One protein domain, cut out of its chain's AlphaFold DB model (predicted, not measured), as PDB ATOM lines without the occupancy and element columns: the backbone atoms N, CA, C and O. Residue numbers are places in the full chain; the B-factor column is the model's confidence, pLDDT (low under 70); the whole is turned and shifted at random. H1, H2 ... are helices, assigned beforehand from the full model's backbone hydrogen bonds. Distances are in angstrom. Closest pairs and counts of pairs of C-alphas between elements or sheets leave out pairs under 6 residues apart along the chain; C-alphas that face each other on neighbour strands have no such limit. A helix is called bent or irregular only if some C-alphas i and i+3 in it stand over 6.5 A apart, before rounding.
ATOM      1  N   ILE A 196     -60.131-100.364  29.590       74.06
ATOM      2  CA  ILE A 196     -60.878-100.873  28.439       74.06
ATOM      3  C   ILE A 196     -59.989-100.996  27.203       74.06
ATOM      4  O   ILE A 196     -59.878-102.090  26.658       74.06
ATOM      5  N   TYR A 197     -59.316 -99.924  26.773       82.69
ATOM      6  CA  TYR A 197     -58.484 -99.969  25.569       82.69
ATOM      7  C   TYR A 197     -57.260 -99.046  25.671       82.69
ATOM      8  O   TYR A 197     -57.387 -97.827  25.720       82.69
ATOM      9  N   GLU A 198     -56.060 -99.627  25.708       82.62
ATOM     10  CA  GLU A 198     -54.792 -98.881  25.644       82.62
ATOM     11  C   GLU A 198     -54.365 -98.742  24.185       82.62
ATOM     12  O   GLU A 198     -54.076 -99.763  23.575       82.62
ATOM     13  N   TRP A 199     -54.337 -97.540  23.610       82.56
ATOM     14  CA  TRP A 199     -53.866 -97.336  22.234       82.56
ATOM     15  C   TRP A 199     -52.410 -97.791  22.071       82.56
ATOM     16  O   TRP A 199     -51.583 -97.590  22.959       82.56
ATOM     17  N   ARG A 200     -52.126 -98.460  20.953       87.50
ATOM     18  CA  ARG A 200     -50.809 -98.999  20.612       87.50
ATOM     19  C   ARG A 200     -50.475 -98.592  19.189       87.50
ATOM     20  O   ARG A 200     -51.172 -99.016  18.274       87.50
ATOM     21  N   ASP A 201     -49.417 -97.809  19.030       87.12
ATOM     22  CA  ASP A 201     -48.986 -97.304  17.720       87.12
ATOM     23  C   ASP A 201     -48.354 -98.405  16.853       87.12
ATOM     24  O   ASP A 201     -48.323 -98.315  15.633       87.12
ATOM     25  N   ASP A 202     -47.912 -99.498  17.481       90.56
ATOM     26  CA  ASP A 202     -47.310-100.662  16.828       90.56
ATOM     27  C   ASP A 202     -48.325-101.738  16.414       90.56
ATOM     28  O   ASP A 202     -47.947-102.867  16.095       90.56
ATOM     29  N   PHE A 203     -49.626-101.438  16.469       92.69
ATOM     30  CA  PHE A 203     -50.665-102.404  16.145       92.69
ATOM     31  C   PHE A 203     -51.818-101.778  15.364       92.69
ATOM     32  O   PHE A 203     -52.520-100.893  15.852       92.69
ATOM     33  N   TYR A 204     -52.106-102.359  14.199       92.94
ATOM     34  CA  TYR A 204     -53.309-102.065  13.434       92.94
ATOM     35  C   TYR A 204     -54.233-103.272  13.368       92.94
ATOM     36  O   TYR A 204     -53.816-104.414  13.163       92.94
ATOM     37  N   PHE A 205     -55.529-103.005  13.501       94.69
ATOM     38  CA  PHE A 205     -56.540-104.005  13.205       94.69
ATOM     39  C   PHE A 205     -56.618-104.258  11.704       94.69
ATOM     40  O   PHE A 205     -56.448-103.353  10.889       94.69
ATOM     41  N   SER A 206     -56.981-105.490  11.345       93.38
ATOM     42  CA  SER A 206     -57.397-105.787   9.980       93.38
ATOM     43  C   SER A 206     -58.530-104.843   9.565       93.38
ATOM     44  O   SER A 206     -59.486-104.641  10.323       93.38
ATOM     45  N   ALA A 207     -58.461-104.327   8.336       90.44
ATOM     46  CA  ALA A 207     -59.504-103.484   7.756       90.44
ATOM     47  C   ALA A 207     -60.896-104.127   7.872       90.44
ATOM     48  O   ALA A 207     -61.875-103.431   8.116       90.44
ATOM     49  N   ARG A 208     -60.984-105.463   7.792       91.50
ATOM     50  CA  ARG A 208     -62.238-106.201   7.990       91.50
ATOM     51  C   ARG A 208     -62.831-105.968   9.377       91.50
ATOM     52  O   ARG A 208     -64.014-105.672   9.475       91.50
ATOM     53  N   VAL A 209     -62.024-106.085  10.432       94.00
ATOM     54  CA  VAL A 209     -62.480-105.877  11.816       94.00
ATOM     55  C   VAL A 209     -62.954-104.434  11.983       94.00
ATOM     56  O   VAL A 209     -64.067-104.215  12.443       94.00
ATOM     57  N   LEU A 210     -62.179-103.452  11.515       93.25
ATOM     58  CA  LEU A 210     -62.575-102.040  11.579       93.25
ATOM     59  C   LEU A 210     -63.876-101.756  10.809       93.25
ATOM     60  O   LEU A 210     -64.742-101.033  11.301       93.25
ATOM     61  N   CYS A 211     -64.050-102.347   9.625       91.75
ATOM     62  CA  CYS A 211     -65.284-102.235   8.848       91.75
ATOM     63  C   CYS A 211     -66.486-102.817   9.598       91.75
ATOM     64  O   CYS A 211     -67.524-102.168   9.663       91.75
ATOM     65  N   VAL A 212     -66.341-104.000  10.198       93.62
ATOM     66  CA  VAL A 212     -67.416-104.641  10.967       93.62
ATOM     67  C   VAL A 212     -67.794-103.798  12.183       93.62
ATOM     68  O   VAL A 212     -68.973-103.525  12.388       93.62
ATOM     69  N   TYR A 213     -66.817-103.321  12.956       94.62
ATOM     70  CA  TYR A 213     -67.077-102.487  14.133       94.62
ATOM     71  C   TYR A 213     -67.693-101.132  13.773       94.62
ATOM     72  O   TYR A 213     -68.632-100.702  14.432       94.62
ATOM     73  N   SER A 214     -67.211-100.473  12.716       92.56
ATOM     74  CA  SER A 214     -67.801 -99.205  12.263       92.56
ATOM     75  C   SER A 214     -69.239 -99.377  11.774       92.56
ATOM     76  O   SER A 214     -70.098 -98.595  12.169       92.56
ATOM     77  N   ALA A 215     -69.525-100.422  10.989       92.81
ATOM     78  CA  ALA A 215     -70.890-100.744  10.569       92.81
ATOM     79  C   ALA A 215     -71.793-101.065  11.769       92.81
ATOM     80  O   ALA A 215     -72.924-100.602  11.829       92.81
ATOM     81  N   THR A 216     -71.270-101.791  12.755       93.75
ATOM     82  CA  THR A 216     -71.990-102.138  13.986       93.75
ATOM     83  C   THR A 216     -72.346-100.901  14.809       93.75
ATOM     84  O   THR A 216     -73.491-100.760  15.219       93.75
ATOM     85  N   ILE A 217     -71.395 -99.989  15.043       94.06
ATOM     86  CA  ILE A 217     -71.636 -98.748  15.804       94.06
ATOM     87  C   ILE A 217     -72.697 -97.889  15.116       94.06
ATOM     88  O   ILE A 217     -73.586 -97.366  15.782       94.06
ATOM     89  N   LEU A 218     -72.626 -97.781  13.789       93.12
ATOM     90  CA  LEU A 218     -73.609 -97.035  13.009       93.12
ATOM     91  C   LEU A 218     -74.986 -97.698  13.051       93.12
ATOM     92  O   LEU A 218     -75.975 -97.020  13.294       93.12
ATOM     93  N   LEU A 219     -75.053 -99.022  12.940       92.44
ATOM     94  CA  LEU A 219     -76.311 -99.747  13.076       92.44
ATOM     95  C   LEU A 219     -76.934 -99.592  14.472       92.44
ATOM     96  O   LEU A 219     -78.136 -99.377  14.577       92.44
ATOM     97  N   ILE A 220     -76.133 -99.656  15.543       94.69
ATOM     98  CA  ILE A 220     -76.616 -99.390  16.908       94.69
ATOM     99  C   ILE A 220     -77.188 -97.977  16.992       94.69
ATOM    100  O   ILE A 220     -78.250 -97.799  17.581       94.69
ATOM    101  N   PHE A 221     -76.512 -96.986  16.405       94.88
ATOM    102  CA  PHE A 221     -77.013 -95.615  16.355       94.88
ATOM    103  C   PHE A 221     -78.386 -95.552  15.671       94.88
ATOM    104  O   PHE A 221     -79.325 -95.054  16.286       94.88
ATOM    105  N   PHE A 222     -78.539 -96.132  14.475       92.06
ATOM    106  CA  PHE A 222     -79.815 -96.140  13.750       92.06
ATOM    107  C   PHE A 222     -80.931 -96.840  14.529       92.06
ATOM    108  O   PHE A 222     -82.010 -96.276  14.693       92.06
ATOM    109  N   ILE A 223     -80.661 -98.026  15.086       93.06
ATOM    110  CA  ILE A 223     -81.632 -98.762  15.908       93.06
ATOM    111  C   ILE A 223     -82.030 -97.945  17.140       93.06
ATOM    112  O   ILE A 223     -83.205 -97.900  17.487       93.06
ATOM    113  N   THR A 224     -81.071 -97.293  17.801       95.38
ATOM    114  CA  THR A 224     -81.334 -96.482  19.000       95.38
ATOM    115  C   THR A 224     -82.193 -95.276  18.655       95.38
ATOM    116  O   THR A 224     -83.201 -95.039  19.313       95.38
ATOM    117  N   VAL A 225     -81.824 -94.522  17.617       93.38
ATOM    118  CA  VAL A 225     -82.584 -93.346  17.192       93.38
ATOM    119  C   VAL A 225     -83.982 -93.763  16.748       93.38
ATOM    120  O   VAL A 225     -84.950 -93.187  17.232       93.38
ATOM    121  N   GLN A 226     -84.118 -94.813  15.935       90.19
ATOM    122  CA  GLN A 226     -85.433 -95.308  15.531       90.19
ATOM    123  C   GLN A 226     -86.260 -95.801  16.724       90.19
ATOM    124  O   GLN A 226     -87.459 -95.544  16.766       90.19
ATOM    125  N   ALA A 227     -85.651 -96.468  17.707       92.50
ATOM    126  CA  ALA A 227     -86.339 -96.879  18.929       92.50
ATOM    127  C   ALA A 227     -86.804 -95.668  19.751       92.50
ATOM    128  O   ALA A 227     -87.913 -95.681  20.277       92.50
ATOM    129  N   CYS A 228     -85.996 -94.611  19.854       93.31
ATOM    130  CA  CYS A 228     -86.395 -93.368  20.511       93.31
ATOM    131  C   CYS A 228     -87.535 -92.678  19.765       93.31
ATOM    132  O   CYS A 228     -88.476 -92.234  20.400       93.31
ATOM    133  N   VAL A 229     -87.485 -92.617  18.436       89.75
ATOM    134  CA  VAL A 229     -88.561 -92.022  17.642       89.75
ATOM    135  C   VAL A 229     -89.816 -92.889  17.764       89.75
ATOM    136  O   VAL A 229     -90.813 -92.483  18.327       89.75
ATOM    137  N   GLN A 230     -89.799 -94.152  17.362       87.75
ATOM    138  CA  GLN A 230     -91.039 -94.932  17.279       87.75
ATOM    139  C   GLN A 230     -91.706 -95.213  18.633       87.75
ATOM    140  O   GLN A 230     -92.933 -95.194  18.706       87.75
ATOM    141  N   ILE A 231     -90.937 -95.478  19.694       91.94
ATOM    142  CA  ILE A 231     -91.500 -95.971  20.962       91.94
ATOM    143  C   ILE A 231     -91.940 -94.825  21.878       91.94
ATOM    144  O   ILE A 231     -92.973 -94.941  22.530       91.94
ATOM    145  N   LEU A 232     -91.211 -93.709  21.917       91.38
ATOM    146  CA  LEU A 232     -91.489 -92.608  22.844       91.38
ATOM    147  C   LEU A 232     -92.929 -92.045  22.757       91.38
ATOM    148  O   LEU A 232     -93.561 -91.978  23.809       91.38
ATOM    149  N   PRO A 233     -93.522 -91.758  21.576       88.19
ATOM    150  CA  PRO A 233     -94.918 -91.315  21.501       88.19
ATOM    151  C   PRO A 233     -95.895 -92.427  21.904       88.19
ATOM    152  O   PRO A 233     -96.902 -92.167  22.550       88.19
ATOM    153  N   THR A 234     -95.583 -93.693  21.599       89.38
ATOM    154  CA  THR A 234     -96.451 -94.818  21.990       89.38
ATOM    155  C   THR A 234     -96.477 -95.048  23.500       89.38
ATOM    156  O   THR A 234     -97.461 -95.575  24.013       89.38
ATOM    157  N   LEU A 235     -95.432 -94.638  24.232       92.88
ATOM    158  CA  LEU A 235     -95.405 -94.743  25.692       92.88
ATOM    159  C   LEU A 235     -96.447 -93.844  26.348       92.88
ATOM    160  O   LEU A 235     -97.015 -94.252  27.359       92.88
ATOM    161  N   HIS A 236     -96.733 -92.677  25.767       90.75
ATOM    162  CA  HIS A 236     -97.778 -91.788  26.264       90.75
ATOM    163  C   HIS A 236     -99.154 -92.462  26.175       90.75
ATOM    164  O   HIS A 236     -99.871 -92.576  27.174       90.75
ATOM    165  N   SER A 237     -99.476 -93.028  25.010       90.25
ATOM    166  CA  SER A 237    -100.731 -93.751  24.803       90.25
ATOM    167  C   SER A 237    -100.822 -95.001  25.695       90.25
ATOM    168  O   SER A 237    -101.870 -95.269  26.281       90.25
ATOM    169  N   ILE A 238     -99.717 -95.738  25.877       92.44
ATOM    170  CA  ILE A 238     -99.646 -96.879  26.809       92.44
ATOM    171  C   ILE A 238     -99.889 -96.425  28.253       92.44
ATOM    172  O   ILE A 238    -100.629 -97.085  28.979       92.44
ATOM    173  N   GLN A 239     -99.304 -95.304  28.678       93.75
ATOM    174  CA  GLN A 239     -99.495 -94.768  30.024       93.75
ATOM    175  C   GLN A 239    -100.966 -94.423  30.282       93.75
ATOM    176  O   GLN A 239    -101.481 -94.761  31.347       93.75
ATOM    177  N   LYS A 240    -101.653 -93.819  29.306       91.56
ATOM    178  CA  LYS A 240    -103.090 -93.530  29.395       91.56
ATOM    179  C   LYS A 240    -103.921 -94.807  29.532       91.56
ATOM    180  O   LYS A 240    -104.729 -94.901  30.445       91.56
ATOM    181  N   ILE A 241    -103.650 -95.824  28.710       93.50
ATOM    182  CA  ILE A 241    -104.336 -97.127  28.789       93.50
ATOM    183  C   ILE A 241    -104.119 -97.790  30.157       93.50
ATOM    184  O   ILE A 241    -105.045 -98.362  30.728       93.50
ATOM    185  N   ILE A 242    -102.899 -97.716  30.696       93.88
ATOM    186  CA  ILE A 242    -102.579 -98.255  32.023       93.88
ATOM    187  C   ILE A 242    -103.348 -97.496  33.112       93.88
ATOM    188  O   ILE A 242    -103.885 -98.133  34.017       93.88
ATOM    189  N   GLN A 243    -103.423 -96.165  33.027       92.19
ATOM    190  CA  GLN A 243    -104.190 -95.345  33.968       92.19
ATOM    191  C   GLN A 243    -105.683 -95.697  33.922       92.19
ATOM    192  O   GLN A 243    -106.254 -96.010  34.964       92.19
ATOM    193  N   ASP A 244    -106.277 -95.757  32.727       92.00
ATOM    194  CA  ASP A 244    -107.690 -96.105  32.531       92.00
ATOM    195  C   ASP A 244    -108.003 -97.508  33.091       92.00
ATOM    196  O   ASP A 244    -109.040 -97.731  33.722       92.00
ATOM    197  N   PHE A 245    -107.083 -98.462  32.912       93.62
ATOM    198  CA  PHE A 245    -107.203 -99.806  33.475       93.62
ATOM    199  C   PHE A 245    -107.181 -99.806  35.010       93.62
ATOM    200  O   PHE A 245    -107.987-100.502  35.633       93.62
ATOM    201  N   PHE A 246    -106.284 -99.038  35.635       90.62
ATOM    202  CA  PHE A 246    -106.231 -98.921  37.095       90.62
ATOM    203  C   PHE A 246    -107.473 -98.240  37.670       90.62
ATOM    204  O   PHE A 246    -107.985 -98.690  38.697       90.62
ATOM    205  N   VAL A 275     -99.994 -93.226  38.225       89.81
ATOM    206  CA  VAL A 275     -99.113 -94.058  37.392       89.81
ATOM    207  C   VAL A 275     -97.801 -93.297  37.126       89.81
ATOM    208  O   VAL A 275     -97.841 -92.113  36.775       89.81
ATOM    209  N   PRO A 276     -96.621 -93.928  37.301       91.75
ATOM    210  CA  PRO A 276     -95.339 -93.284  37.023       91.75
ATOM    211  C   PRO A 276     -95.221 -92.899  35.542       91.75
ATOM    212  O   PRO A 276     -95.631 -93.657  34.665       91.75
ATOM    213  N   ASN A 277     -94.601 -91.749  35.257       94.06
ATOM    214  CA  ASN A 277     -94.289 -91.359  33.881       94.06
ATOM    215  C   ASN A 277     -93.290 -92.366  33.272       94.06
ATOM    216  O   ASN A 277     -92.179 -92.518  33.782       94.06
ATOM    217  N   LEU A 278     -93.687 -93.047  32.192       95.75
ATOM    218  CA  LEU A 278     -92.899 -94.107  31.548       95.75
ATOM    219  C   LEU A 278     -91.806 -93.578  30.605       95.75
ATOM    220  O   LEU A 278     -90.854 -94.302  30.305       95.75
ATOM    221  N   GLU A 279     -91.887 -92.320  30.172       95.19
ATOM    222  CA  GLU A 279     -90.947 -91.727  29.210       95.19
ATOM    223  C   GLU A 279     -89.530 -91.627  29.787       95.19
ATOM    224  O   GLU A 279     -88.541 -92.013  29.157       95.19
ATOM    225  N   ARG A 280     -89.423 -91.157  31.034       95.62
ATOM    226  CA  ARG A 280     -88.148 -90.984  31.740       95.62
ATOM    227  C   ARG A 280     -87.394 -92.305  31.967       95.62
ATOM    228  O   ARG A 280     -86.215 -92.360  31.599       95.62
ATOM    229  N   PRO A 281     -87.989 -93.360  32.566       96.75
ATOM    230  CA  PRO A 281     -87.287 -94.627  32.759       96.75
ATOM    231  C   PRO A 281     -86.917 -95.288  31.428       96.75
ATOM    232  O   PRO A 281     -85.841 -95.879  31.337       96.75
ATOM    233  N   TYR A 282     -87.735 -95.137  30.382       97.19
ATOM    234  CA  TYR A 282     -87.393 -95.625  29.047       97.19
ATOM    235  C   TYR A 282     -86.169 -94.906  28.458       97.19
ATOM    236  O   TYR A 282     -85.223 -95.562  28.022       97.19
ATOM    237  N   ALA A 283     -86.116 -93.571  28.516       96.62
ATOM    238  CA  ALA A 283     -84.959 -92.813  28.033       96.62
ATOM    239  C   ALA A 283     -83.661 -93.212  28.765       96.62
ATOM    240  O   ALA A 283     -82.620 -93.424  28.137       96.62
ATOM    241  N   LEU A 284     -83.725 -93.394  30.089       97.00
ATOM    242  CA  LEU A 284     -82.596 -93.892  30.883       97.00
ATOM    243  C   LEU A 284     -82.203 -95.326  30.492       97.00
ATOM    244  O   LEU A 284     -81.011 -95.637  30.406       97.00
ATOM    245  N   ALA A 285     -83.174 -96.192  30.205       97.81
ATOM    246  CA  ALA A 285     -82.928 -97.553  29.742       97.81
ATOM    247  C   ALA A 285     -82.209 -97.594  28.389       97.81
ATOM    248  O   ALA A 285     -81.242 -98.342  28.229       97.81
ATOM    249  N   VAL A 286     -82.610 -96.753  27.437       97.50
ATOM    250  CA  VAL A 286     -81.950 -96.658  26.129       97.50
ATOM    251  C   VAL A 286     -80.513 -96.156  26.282       97.50
ATOM    252  O   VAL A 286     -79.580 -96.804  25.801       97.50
ATOM    253  N   VAL A 287     -80.294 -95.066  27.027       97.38
ATOM    254  CA  VAL A 287     -78.945 -94.509  27.258       97.38
ATOM    255  C   VAL A 287     -78.031 -95.525  27.946       97.38
ATOM    256  O   VAL A 287     -76.883 -95.715  27.536       97.38
ATOM    257  N   THR A 288     -78.531 -96.214  28.974       97.00
ATOM    258  CA  THR A 288     -77.755 -97.252  29.670       97.00
ATOM    259  C   THR A 288     -77.440 -98.439  28.765       97.00
ATOM    260  O   THR A 288     -76.315 -98.935  28.795       97.00
ATOM    261  N   THR A 289     -78.371 -98.847  27.902       97.88
ATOM    262  CA  THR A 289     -78.154 -99.925  26.926       97.88
ATOM    263  C   THR A 289     -77.060 -99.572  25.921       97.88
ATOM    264  O   THR A 289     -76.133-100.362  25.723       97.88
ATOM    265  N   VAL A 290     -77.109 -98.368  25.341       97.50
ATOM    266  CA  VAL A 290     -76.070 -97.880  24.420       97.50
ATOM    267  C   VAL A 290     -74.711 -97.853  25.114       97.50
ATOM    268  O   VAL A 290     -73.732 -98.359  24.565       97.50
ATOM    269  N   LEU A 291     -74.641 -97.333  26.343       96.38
ATOM    270  CA  LEU A 291     -73.395 -97.278  27.106       96.38
ATOM    271  C   LEU A 291     -72.813 -98.676  27.353       96.38
ATOM    272  O   LEU A 291     -71.619 -98.891  27.131       96.38
ATOM    273  N   ILE A 292     -73.646 -99.633  27.777       95.62
ATOM    274  CA  ILE A 292     -73.229-101.023  28.009       95.62
ATOM    275  C   ILE A 292     -72.660-101.626  26.723       95.62
ATOM    276  O   ILE A 292     -71.582-102.219  26.757       95.62
ATOM    277  N   ILE A 293     -73.331-101.444  25.586       96.50
ATOM    278  CA  ILE A 293     -72.895-102.017  24.307       96.50
ATOM    279  C   ILE A 293     -71.625-101.366  23.775       96.50
ATOM    280  O   ILE A 293     -70.745-102.071  23.274       96.50
ATOM    281  N   VAL A 294     -71.476-100.048  23.912       94.88
ATOM    282  CA  VAL A 294     -70.239 -99.353  23.538       94.88
ATOM    283  C   VAL A 294     -69.074 -99.875  24.378       94.88
ATOM    284  O   VAL A 294     -68.034-100.240  23.828       94.88
ATOM    285  N   VAL A 295     -69.254-100.002  25.696       92.25
ATOM    286  CA  VAL A 295     -68.231-100.560  26.593       92.25
ATOM    287  C   VAL A 295     -67.901-102.009  26.226       92.25
ATOM    288  O   VAL A 295     -66.726-102.346  26.089       92.25
ATOM    289  N   GLN A 296     -68.906-102.862  26.012       93.62
ATOM    290  CA  GLN A 296     -68.706-104.259  25.607       93.62
ATOM    291  C   GLN A 296     -67.970-104.374  24.268       93.62
ATOM    292  O   GLN A 296     -67.064-105.197  24.137       93.62
ATOM    293  N   SER A 297     -68.297-103.517  23.301       94.31
ATOM    294  CA  SER A 297     -67.624-103.467  22.000       94.31
ATOM    295  C   SER A 297     -66.149-103.088  22.151       94.31
ATOM    296  O   SER A 297     -65.279-103.724  21.560       94.31
ATOM    297  N   LEU A 298     -65.833-102.105  22.997       91.62
ATOM    298  CA  LEU A 298     -64.449-101.717  23.273       91.62
ATOM    299  C   LEU A 298     -63.662-102.829  23.990       91.62
ATOM    300  O   LEU A 298     -62.513-103.094  23.629       91.62
ATOM    301  N   VAL A 299     -64.277-103.518  24.959       90.19
ATOM    302  CA  VAL A 299     -63.672-104.686  25.631       90.19
ATOM    303  C   VAL A 299     -63.402-105.807  24.628       90.19
ATOM    304  O   VAL A 299     -62.323-106.404  24.635       90.19
ATOM    305  N   LEU A 300     -64.347-106.088  23.731       93.00
ATOM    306  CA  LEU A 300     -64.168-107.106  22.704       93.00
ATOM    307  C   LEU A 300     -63.040-106.736  21.732       93.00
ATOM    308  O   LEU A 300     -62.233-107.596  21.385       93.00
ATOM    309  N   LEU A 301     -62.922-105.462  21.354       93.38
ATOM    310  CA  LEU A 301     -61.839-104.974  20.504       93.38
ATOM    311  C   LEU A 301     -60.465-105.150  21.179       93.38
ATOM    312  O   LEU A 301     -59.502-105.594  20.542       93.38
ATOM    313  N   ALA A 302     -60.377-104.880  22.484       91.81
ATOM    314  CA  ALA A 302     -59.175-105.130  23.279       91.81
ATOM    315  C   ALA A 302     -58.816-106.625  23.336       91.81
ATOM    316  O   ALA A 302     -57.646-106.989  23.182       91.81
ATOM    317  N   ASN A 303     -59.821-107.492  23.493       92.00
ATOM    318  CA  ASN A 303     -59.645-108.944  23.498       92.00
ATOM    319  C   ASN A 303     -59.189-109.470  22.132       92.00
ATOM    320  O   ASN A 303     -58.236-110.243  22.073       92.00
ATOM    321  N   ILE A 304     -59.791-109.006  21.030       93.62
ATOM    322  CA  ILE A 304     -59.371-109.367  19.665       93.62
ATOM    323  C   ILE A 304     -57.900-109.014  19.456       93.62
ATOM    324  O   ILE A 304     -57.137-109.829  18.942       93.62
ATOM    325  N   ARG A 305     -57.471-107.827  19.893       93.69
ATOM    326  CA  ARG A 305     -56.061-107.438  19.813       93.69
ATOM    327  C   ARG A 305     -55.156-108.374  20.608       93.69
ATOM    328  O   ARG A 305     -54.116-108.777  20.095       93.69
ATOM    329  N   ARG A 306     -55.518-108.702  21.852       91.62
ATOM    330  CA  ARG A 306     -54.736-109.628  22.688       91.62
ATOM    331  C   ARG A 306     -54.574-110.982  21.996       91.62
ATOM    332  O   ARG A 306     -53.448-111.459  21.889       91.62
ATOM    333  N   ILE A 307     -55.670-111.534  21.479       92.94
ATOM    334  CA  ILE A 307     -55.691-112.822  20.777       92.94
ATOM    335  C   ILE A 307     -54.842-112.764  19.500       92.94
ATOM    336  O   ILE A 307     -54.058-113.671  19.240       92.94
ATOM    337  N   LEU A 308     -54.931-111.681  18.719       93.00
ATOM    338  CA  LEU A 308     -54.102-111.500  17.521       93.00
ATOM    339  C   LEU A 308     -52.608-111.436  17.862       93.00
ATOM    340  O   LEU A 308     -51.800-112.090  17.209       93.00
ATOM    341  N   LEU A 309     -52.237-110.709  18.917       91.19
ATOM    342  CA  LEU A 309     -50.847-110.623  19.366       91.19
ATOM    343  C   LEU A 309     -50.313-111.960  19.898       91.19
ATOM    344  O   LEU A 309     -49.150-112.275  19.662       91.19
ATOM    345  N   GLN A 310     -51.135-112.746  20.598       91.19
ATOM    346  CA  GLN A 310     -50.780-114.111  21.009       91.19
ATOM    347  C   GLN A 310     -50.598-115.021  19.791       91.19
ATOM    348  O   GLN A 310     -49.589-115.718  19.692       91.19
ATOM    349  N   SER A 311     -51.498-114.919  18.808       91.62
ATOM    350  CA  SER A 311     -51.389-115.661  17.553       91.62
ATOM    351  C   SER A 311     -50.104-115.330  16.788       91.62
ATOM    352  O   SER A 311     -49.494-116.241  16.238       91.62
ATOM    353  N   PHE A 312     -49.657-114.067  16.765       89.75
ATOM    354  CA  PHE A 312     -48.386-113.686  16.129       89.75
ATOM    355  C   PHE A 312     -47.152-114.218  16.862       89.75
ATOM    356  O   PHE A 312     -46.107-114.399  16.246       89.75
ATOM    357  N   ARG A 313     -47.264-114.505  18.163       90.06
ATOM    358  CA  ARG A 313     -46.194-115.136  18.952       90.06
ATOM    359  C   ARG A 313     -46.137-116.655  18.780       90.06
ATOM    360  O   ARG A 313     -45.218-117.272  19.307       90.06
ATOM    361  N   GLY A 314     -47.115-117.255  18.097       91.62
ATOM    362  CA  GLY A 314     -47.292-118.709  18.074       91.62
ATOM    363  C   GLY A 314     -47.709-119.284  19.433       91.62
ATOM    364  O   GLY A 314     -47.510-120.470  19.686       91.62
ATOM    365  N   ASP A 315     -48.250-118.447  20.325       92.12
ATOM    366  CA  ASP A 315     -48.767-118.883  21.620       92.12
ATOM    367  C   ASP A 315     -50.211-119.372  21.458       92.12
ATOM    368  O   ASP A 315     -51.168-118.595  21.458       92.12
ATOM    369  N   ASP A 316     -50.352-120.688  21.310       89.69
ATOM    370  CA  ASP A 316     -51.637-121.379  21.159       89.69
ATOM    371  C   ASP A 316     -52.286-121.745  22.512       89.69
ATOM    372  O   ASP A 316     -53.136-122.635  22.574       89.69
ATOM    373  N   SER A 317     -51.882-121.125  23.628       89.69
ATOM    374  CA  SER A 317     -52.437-121.457  24.953       89.69
ATOM    375  C   SER A 317     -53.932-121.139  25.081       89.69
ATOM    376  O   SER A 317     -54.676-121.912  25.686       89.69
ATOM    377  N   GLU A 318     -54.382-120.031  24.485       86.50
ATOM    378  CA  GLU A 318     -55.787-119.590  24.494       86.50
ATOM    379  C   GLU A 318     -56.544-119.975  23.208       86.50
ATOM    380  O   GLU A 318     -57.769-120.114  23.224       86.50
ATOM    381  N   ILE A 319     -55.836-120.165  22.088       87.69
ATOM    382  CA  ILE A 319     -56.443-120.414  20.776       87.69
ATOM    383  C   ILE A 319     -56.483-121.926  20.517       87.69
ATOM    384  O   ILE A 319     -55.437-122.572  20.467       87.69
ATOM    385  N   PRO A 320     -57.665-122.531  20.295       87.88
ATOM    386  CA  PRO A 320     -57.737-123.954  20.004       87.88
ATOM    387  C   PRO A 320     -56.969-124.277  18.715       87.88
ATOM    388  O   PRO A 320     -57.229-123.694  17.659       87.88
ATOM    389  N   ARG A 321     -56.050-125.249  18.794       88.12
ATOM    390  CA  ARG A 321     -55.260-125.702  17.640       88.12
ATOM    391  C   ARG A 321     -56.167-126.079  16.471       88.12
ATOM    392  O   ARG A 321     -57.127-126.843  16.619       88.12
ATOM    393  N   ARG A 322     -55.834-125.558  15.289       89.81
ATOM    394  CA  ARG A 322     -56.596-125.796  14.059       89.81
ATOM    395  C   ARG A 322     -56.453-127.257  13.645       89.81
ATOM    396  O   ARG A 322     -55.344-127.764  13.503       89.81
ATOM    397  N   ASN A 334     -65.084-117.519   8.629       89.81
ATOM    398  CA  ASN A 334     -64.461-116.217   8.406       89.81
ATOM    399  C   ASN A 334     -65.225-115.344   7.389       89.81
ATOM    400  O   ASN A 334     -65.202-114.120   7.507       89.81
ATOM    401  N   MET A 335     -65.902-115.948   6.405       90.06
ATOM    402  CA  MET A 335     -66.774-115.221   5.470       90.06
ATOM    403  C   MET A 335     -68.039-114.707   6.168       90.06
ATOM    404  O   MET A 335     -68.431-113.562   5.963       90.06
ATOM    405  N   HIS A 336     -68.634-115.518   7.045       91.31
ATOM    406  CA  HIS A 336     -69.870-115.170   7.756       91.31
ATOM    407  C   HIS A 336     -69.655-114.380   9.055       91.31
ATOM    408  O   HIS A 336     -70.623-113.905   9.646       91.31
ATOM    409  N   PHE A 337     -68.404-114.200   9.493       92.12
ATOM    410  CA  PHE A 337     -68.057-113.536  10.753       92.12
ATOM    411  C   PHE A 337     -68.759-112.184  10.938       92.12
ATOM    412  O   PHE A 337     -69.317-111.928  12.000       92.12
ATOM    413  N   ALA A 338     -68.761-111.340   9.901       90.88
ATOM    414  CA  ALA A 338     -69.372-110.014   9.956       90.88
ATOM    415  C   ALA A 338     -70.879-110.079  10.245       90.88
ATOM    416  O   ALA A 338     -71.364-109.391  11.139       90.88
ATOM    417  N   GLY A 339     -71.599-110.943   9.521       91.06
ATOM    418  CA  GLY A 339     -73.043-111.110   9.679       91.06
ATOM    419  C   GLY A 339     -73.410-111.691  11.042       91.06
ATOM    420  O   GLY A 339     -74.293-111.160  11.710       91.06
ATOM    421  N   TYR A 340     -72.689-112.721  11.499       94.06
ATOM    422  CA  TYR A 340     -72.911-113.281  12.834       94.06
ATOM    423  C   TYR A 340     -72.649-112.253  13.930       94.06
ATOM    424  O   TYR A 340     -73.451-112.127  14.849       94.06
ATOM    425  N   PHE A 341     -71.556-111.495  13.825       94.50
ATOM    426  CA  PHE A 341     -71.219-110.479  14.813       94.50
ATOM    427  C   PHE A 341     -72.309-109.409  14.928       94.50
ATOM    428  O   PHE A 341     -72.785-109.139  16.030       94.50
ATOM    429  N   ILE A 342     -72.741-108.855  13.792       92.94
ATOM    430  CA  ILE A 342     -73.802-107.847  13.743       92.94
ATOM    431  C   ILE A 342     -75.112-108.423  14.301       92.94
ATOM    432  O   ILE A 342     -75.720-107.814  15.177       92.94
ATOM    433  N   GLY A 343     -75.517-109.621  13.867       93.25
ATOM    434  CA  GLY A 343     -76.760-110.255  14.316       93.25
ATOM    435  C   GLY A 343     -76.796-110.522  15.824       93.25
ATOM    436  O   GLY A 343     -77.775-110.176  16.487       93.25
ATOM    437  N   TYR A 344     -75.718-111.072  16.393       95.50
ATOM    438  CA  TYR A 344     -75.631-111.286  17.842       95.50
ATOM    439  C   TYR A 344     -75.657-109.980  18.626       95.50
ATOM    440  O   TYR A 344     -76.214-109.942  19.721       95.50
ATOM    441  N   LEU A 345     -75.074-108.917  18.078       94.88
ATOM    442  CA  LEU A 345     -75.068-107.629  18.744       94.88
ATOM    443  C   LEU A 345     -76.452-106.977  18.738       94.88
ATOM    444  O   LEU A 345     -76.863-106.473  19.779       94.88
ATOM    445  N   ILE A 346     -77.190-107.028  17.624       94.56
ATOM    446  CA  ILE A 346     -78.585-106.552  17.566       94.56
ATOM    447  C   ILE A 346     -79.440-107.313  18.582       94.56
ATOM    448  O   ILE A 346     -80.182-106.713  19.354       94.56
ATOM    449  N   TRP A 347     -79.303-108.639  18.628       96.31
ATOM    450  CA  TRP A 347     -80.029-109.457  19.595       96.31
ATOM    451  C   TRP A 347     -79.660-109.107  21.042       96.31
ATOM    452  O   TRP A 347     -80.533-108.953  21.896       96.31
ATOM    453  N   GLY A 348     -78.366-108.913  21.310       95.75
ATOM    454  CA  GLY A 348     -77.870-108.436  22.597       95.75
ATOM    455  C   GLY A 348     -78.437-107.066  22.975       95.75
ATOM    456  O   GLY A 348     -78.852-106.885  24.116       95.75
ATOM    457  N   TYR A 349     -78.525-106.136  22.020       96.75
ATOM    458  CA  TYR A 349     -79.137-104.817  22.204       96.75
ATOM    459  C   TYR A 349     -80.594-104.928  22.637       96.75
ATOM    460  O   TYR A 349     -80.964-104.337  23.648       96.75
ATOM    461  N   ILE A 350     -81.395-105.733  21.937       96.38
ATOM    462  CA  ILE A 350     -82.815-105.928  22.261       96.38
ATOM    463  C   ILE A 350     -82.969-106.495  23.677       96.38
ATOM    464  O   ILE A 350     -83.733-105.958  24.476       96.38
ATOM    465  N   LEU A 351     -82.215-107.545  24.018       96.44
ATOM    466  CA  LEU A 351     -82.288-108.152  25.347       96.44
ATOM    467  C   LEU A 351     -81.896-107.160  26.447       96.44
ATOM    468  O   LEU A 351     -82.628-107.013  27.425       96.44
ATOM    469  N   ILE A 352     -80.767-106.463  26.291       96.44
ATOM    470  CA  ILE A 352     -80.298-105.486  27.283       96.44
ATOM    471  C   ILE A 352     -81.307-104.338  27.416       96.44
ATOM    472  O   ILE A 352     -81.612-103.966  28.545       96.44
ATOM    473  N   ALA A 353     -81.879-103.838  26.316       96.75
ATOM    474  CA  ALA A 353     -82.887-102.774  26.330       96.75
ATOM    475  C   ALA A 353     -84.154-103.171  27.094       96.75
ATOM    476  O   ALA A 353     -84.660-102.380  27.894       96.75
ATOM    477  N   VAL A 354     -84.648-104.399  26.897       96.50
ATOM    478  CA  VAL A 354     -85.820-104.919  27.618       96.50
ATOM    479  C   VAL A 354     -85.519-105.039  29.113       96.50
ATOM    480  O   VAL A 354     -86.274-104.521  29.934       96.50
ATOM    481  N   PHE A 355     -84.393-105.654  29.486       96.50
ATOM    482  CA  PHE A 355     -84.019-105.793  30.897       96.50
ATOM    483  C   PHE A 355     -83.745-104.444  31.569       96.50
ATOM    484  O   PHE A 355     -84.190-104.225  32.694       96.50
ATOM    485  N   ALA A 356     -83.054-103.525  30.893       97.12
ATOM    486  CA  ALA A 356     -82.805-102.180  31.398       97.12
ATOM    487  C   ALA A 356     -84.121-101.415  31.592       97.12
ATOM    488  O   ALA A 356     -84.306-100.804  32.641       97.12
ATOM    489  N   SER A 357     -85.056-101.505  30.640       96.25
ATOM    490  CA  SER A 357     -86.381-100.876  30.747       96.25
ATOM    491  C   SER A 357     -87.155-101.400  31.950       96.25
ATOM    492  O   SER A 357     -87.641-100.608  32.751       96.25
ATOM    493  N   LEU A 358     -87.203-102.721  32.149       96.25
ATOM    494  CA  LEU A 358     -87.865-103.324  33.311       96.25
ATOM    495  C   LEU A 358     -87.244-102.865  34.635       96.25
ATOM    496  O   LEU A 358     -87.970-102.559  35.584       96.25
ATOM    497  N   LEU A 359     -85.913-102.785  34.703       95.81
ATOM    498  CA  LEU A 359     -85.214-102.293  35.889       95.81
ATOM    499  C   LEU A 359     -85.549-100.825  36.165       95.81
ATOM    500  O   LEU A 359     -85.928-100.501  37.288       95.81
ATOM    501  N   TRP A 360     -85.458 -99.947  35.165       97.69
ATOM    502  CA  TRP A 360     -85.738 -98.519  35.337       97.69
ATOM    503  C   TRP A 360     -87.209 -98.230  35.642       97.69
ATOM    504  O   TRP A 360     -87.478 -97.400  36.506       97.69
ATOM    505  N   ILE A 361     -88.154 -98.947  35.027       95.25
ATOM    506  CA  ILE A 361     -89.585 -98.853  35.363       95.25
ATOM    507  C   ILE A 361     -89.819 -99.294  36.812       95.25
ATOM    508  O   ILE A 361     -90.531 -98.619  37.550       95.25
ATOM    509  N   SER A 362     -89.176-100.381  37.253       91.75
ATOM    510  CA  SER A 362     -89.267-100.839  38.646       91.75
ATOM    511  C   SER A 362     -88.702 -99.801  39.621       91.75
ATOM    512  O   SER A 362     -89.299 -99.552  40.667       91.75
ATOM    513  N   PHE A 363     -87.575 -99.166  39.282       92.38
ATOM    514  CA  PHE A 363     -87.006 -98.080  40.083       92.38
ATOM    515  C   PHE A 363     -87.939 -96.865  40.154       92.38
ATOM    516  O   PHE A 363     -88.157 -96.351  41.249       92.38
ATOM    517  N   GLU A 364     -88.520 -96.431  39.033       93.62
ATOM    518  CA  GLU A 364     -89.440 -95.288  39.017       93.62
ATOM    519  C   GLU A 364     -90.727 -95.598  39.798       93.62
ATOM    520  O   GLU A 364     -91.173 -94.777  40.594       93.62
ATOM    521  N   ALA A 365     -91.272 -96.813  39.673       91.38
ATOM    522  CA  ALA A 365     -92.419 -97.260  40.461       91.38
ATOM    523  C   ALA A 365     -92.123 -97.212  41.972       91.38
ATOM    524  O   ALA A 365     -92.912 -96.668  42.743       91.38
ATOM    525  N   LEU A 366     -90.959 -97.709  42.409       89.25
ATOM    526  CA  LEU A 366     -90.548 -97.637  43.818       89.25
ATOM    527  C   LEU A 366     -90.464 -96.193  44.338       89.25
ATOM    528  O   LEU A 366     -90.802 -95.944  45.498       89.25
ATOM    529  N   ILE A 367     -90.028 -95.253  43.492       89.81
ATOM    530  CA  ILE A 367     -89.949 -93.825  43.824       89.81
ATOM    531  C   ILE A 367     -91.355 -93.213  43.917       89.81
ATOM    532  O   ILE A 367     -91.667 -92.566  44.920       89.81
ATOM    533  N   VAL A 368     -92.207 -93.428  42.909       89.88
ATOM    534  CA  VAL A 368     -93.536 -92.800  42.797       89.88
ATOM    535  C   VAL A 368     -94.497 -93.280  43.875       89.88
ATOM    536  O   VAL A 368     -95.144 -92.453  44.515       89.88
ATOM    537  N   TYR A 369     -94.527 -94.580  44.180       88.31
ATOM    538  CA  TYR A 369     -95.393 -95.105  45.245       88.31
ATOM    539  C   TYR A 369     -94.958 -94.682  46.649       88.31
ATOM    540  O   TYR A 369     -95.538 -95.131  47.637       88.31
ATOM    541  N   ARG A 370     -93.914 -93.845  46.760       77.00
ATOM    542  CA  ARG A 370     -93.331 -93.372  48.017       77.00
ATOM    543  C   ARG A 370     -93.106 -94.518  48.997       77.00
ATOM    544  O   ARG A 370     -93.018 -94.327  50.208       77.00
TER     545      ARG A 370
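Overview. This is residues 196 to 246, 275 to 322 and 334 to 370 of the 462 residues of the protein "Hypothetical protein" of Rotaria socialis (UniProt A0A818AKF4). Three long helices make a slender up-and-down bundle: H1a, the long first arm of the bent helix H1, and H2 run side by side in opposite ways, and H3 crosses them slantwise, beginning beside H1a and ending beside the first part of H2. At one end of the rod the short arm H1b turns off at 48 degrees from H1a, while the unnamed residues 196 to 206 and 313 to 322 lie toward the other end. The printed part has 136 residues with three named helices, H1, H2 and H3 in that order along the chain, and no named strand, and its class is all helix. The whole is loose, with a radius of gyration of the C-alphas of 20.1 A, and spans 66 by 29 by 29 A.

Arrangement. H1, residues 207 to 246, was assigned as one helix by its hydrogen bonds, but it is bent: C-alphas 230 and 233 are 6.8 A apart. Its arms are H1a, residues 207 to 230, and H1b, residues 233 to 246, and their lines stand at a steep tilt of 48 degrees. H2, residues 279 to 312, touches H1a with its residues 283 to 297 alone, the closest C-alphas being those of Thr 224 and Val 286, 7.2 A apart. H1a and H2 run opposite ways at a shallow tilt of 7 degrees. H1b and H2 are close but not clearly touching, with 2 pairs of C-alphas within 8 A, the closest being those of Leu 235 and Glu 279 at 6.4 A. H3, residues 334 to 368, touches H1a with its residues 338 to 349 alone, and H1a touches H3 with residues 212 to 220 alone. The closest C-alphas of H1a and H3 are those of Val 212 and Ala 338, 5.8 A apart, and the two run the same way at a steep tilt of 35.1 degrees, only just past shallow. H3 touches H2 with residues 349 to 364 alone, against residues 281 to 293 of H2, with 23 pairs of C-alphas within 8 A. The closest are those of Ala 285 and Ser 357, 4.9 A apart. H2 and H3 run opposite ways at a steep tilt of 35.2 degrees, only just past shallow. H1b and H3 are apart. H1a, H2 and H3 form a bundle, up and down, each running against the one before it in the chain. In H1a and H2 every O i to N i+4 pair is within hydrogen-bond range; in H1b 9 of 10 are, and in H3 29 of 31.

Along the chain. H1a begins at C-alpha 207 at (-59.504, -103.484, 7.756) and is 34.0 A from first to last C-alpha; H1b is 20.7 A. H2 begins at C-alpha 279 at (-90.947, -91.727, 29.210) and is 49.6 A long. H3 is 50.8 A long and ends at C-alpha 368 at (-93.536, -92.800, 42.797). It is irregular, with C-alphas 335 and 338 7.3 A apart, and its line is a rough one.

Size, cuts and confidence. The two C-alphas farthest apart are those of Asp 244 and Gly 314, at 66.1 A. Residues 247 to 274 are cut out, with C-alphas 246 and 275 8.6 A apart across this cut. Residues 323 to 333 are cut out as well, with C-alphas 322 and 334 13.6 A apart. The links from H1 to H2 and from H2 to H3 both run across a cut. The mean pLDDT of the printed part is 92.5, and no printed residue is under 70.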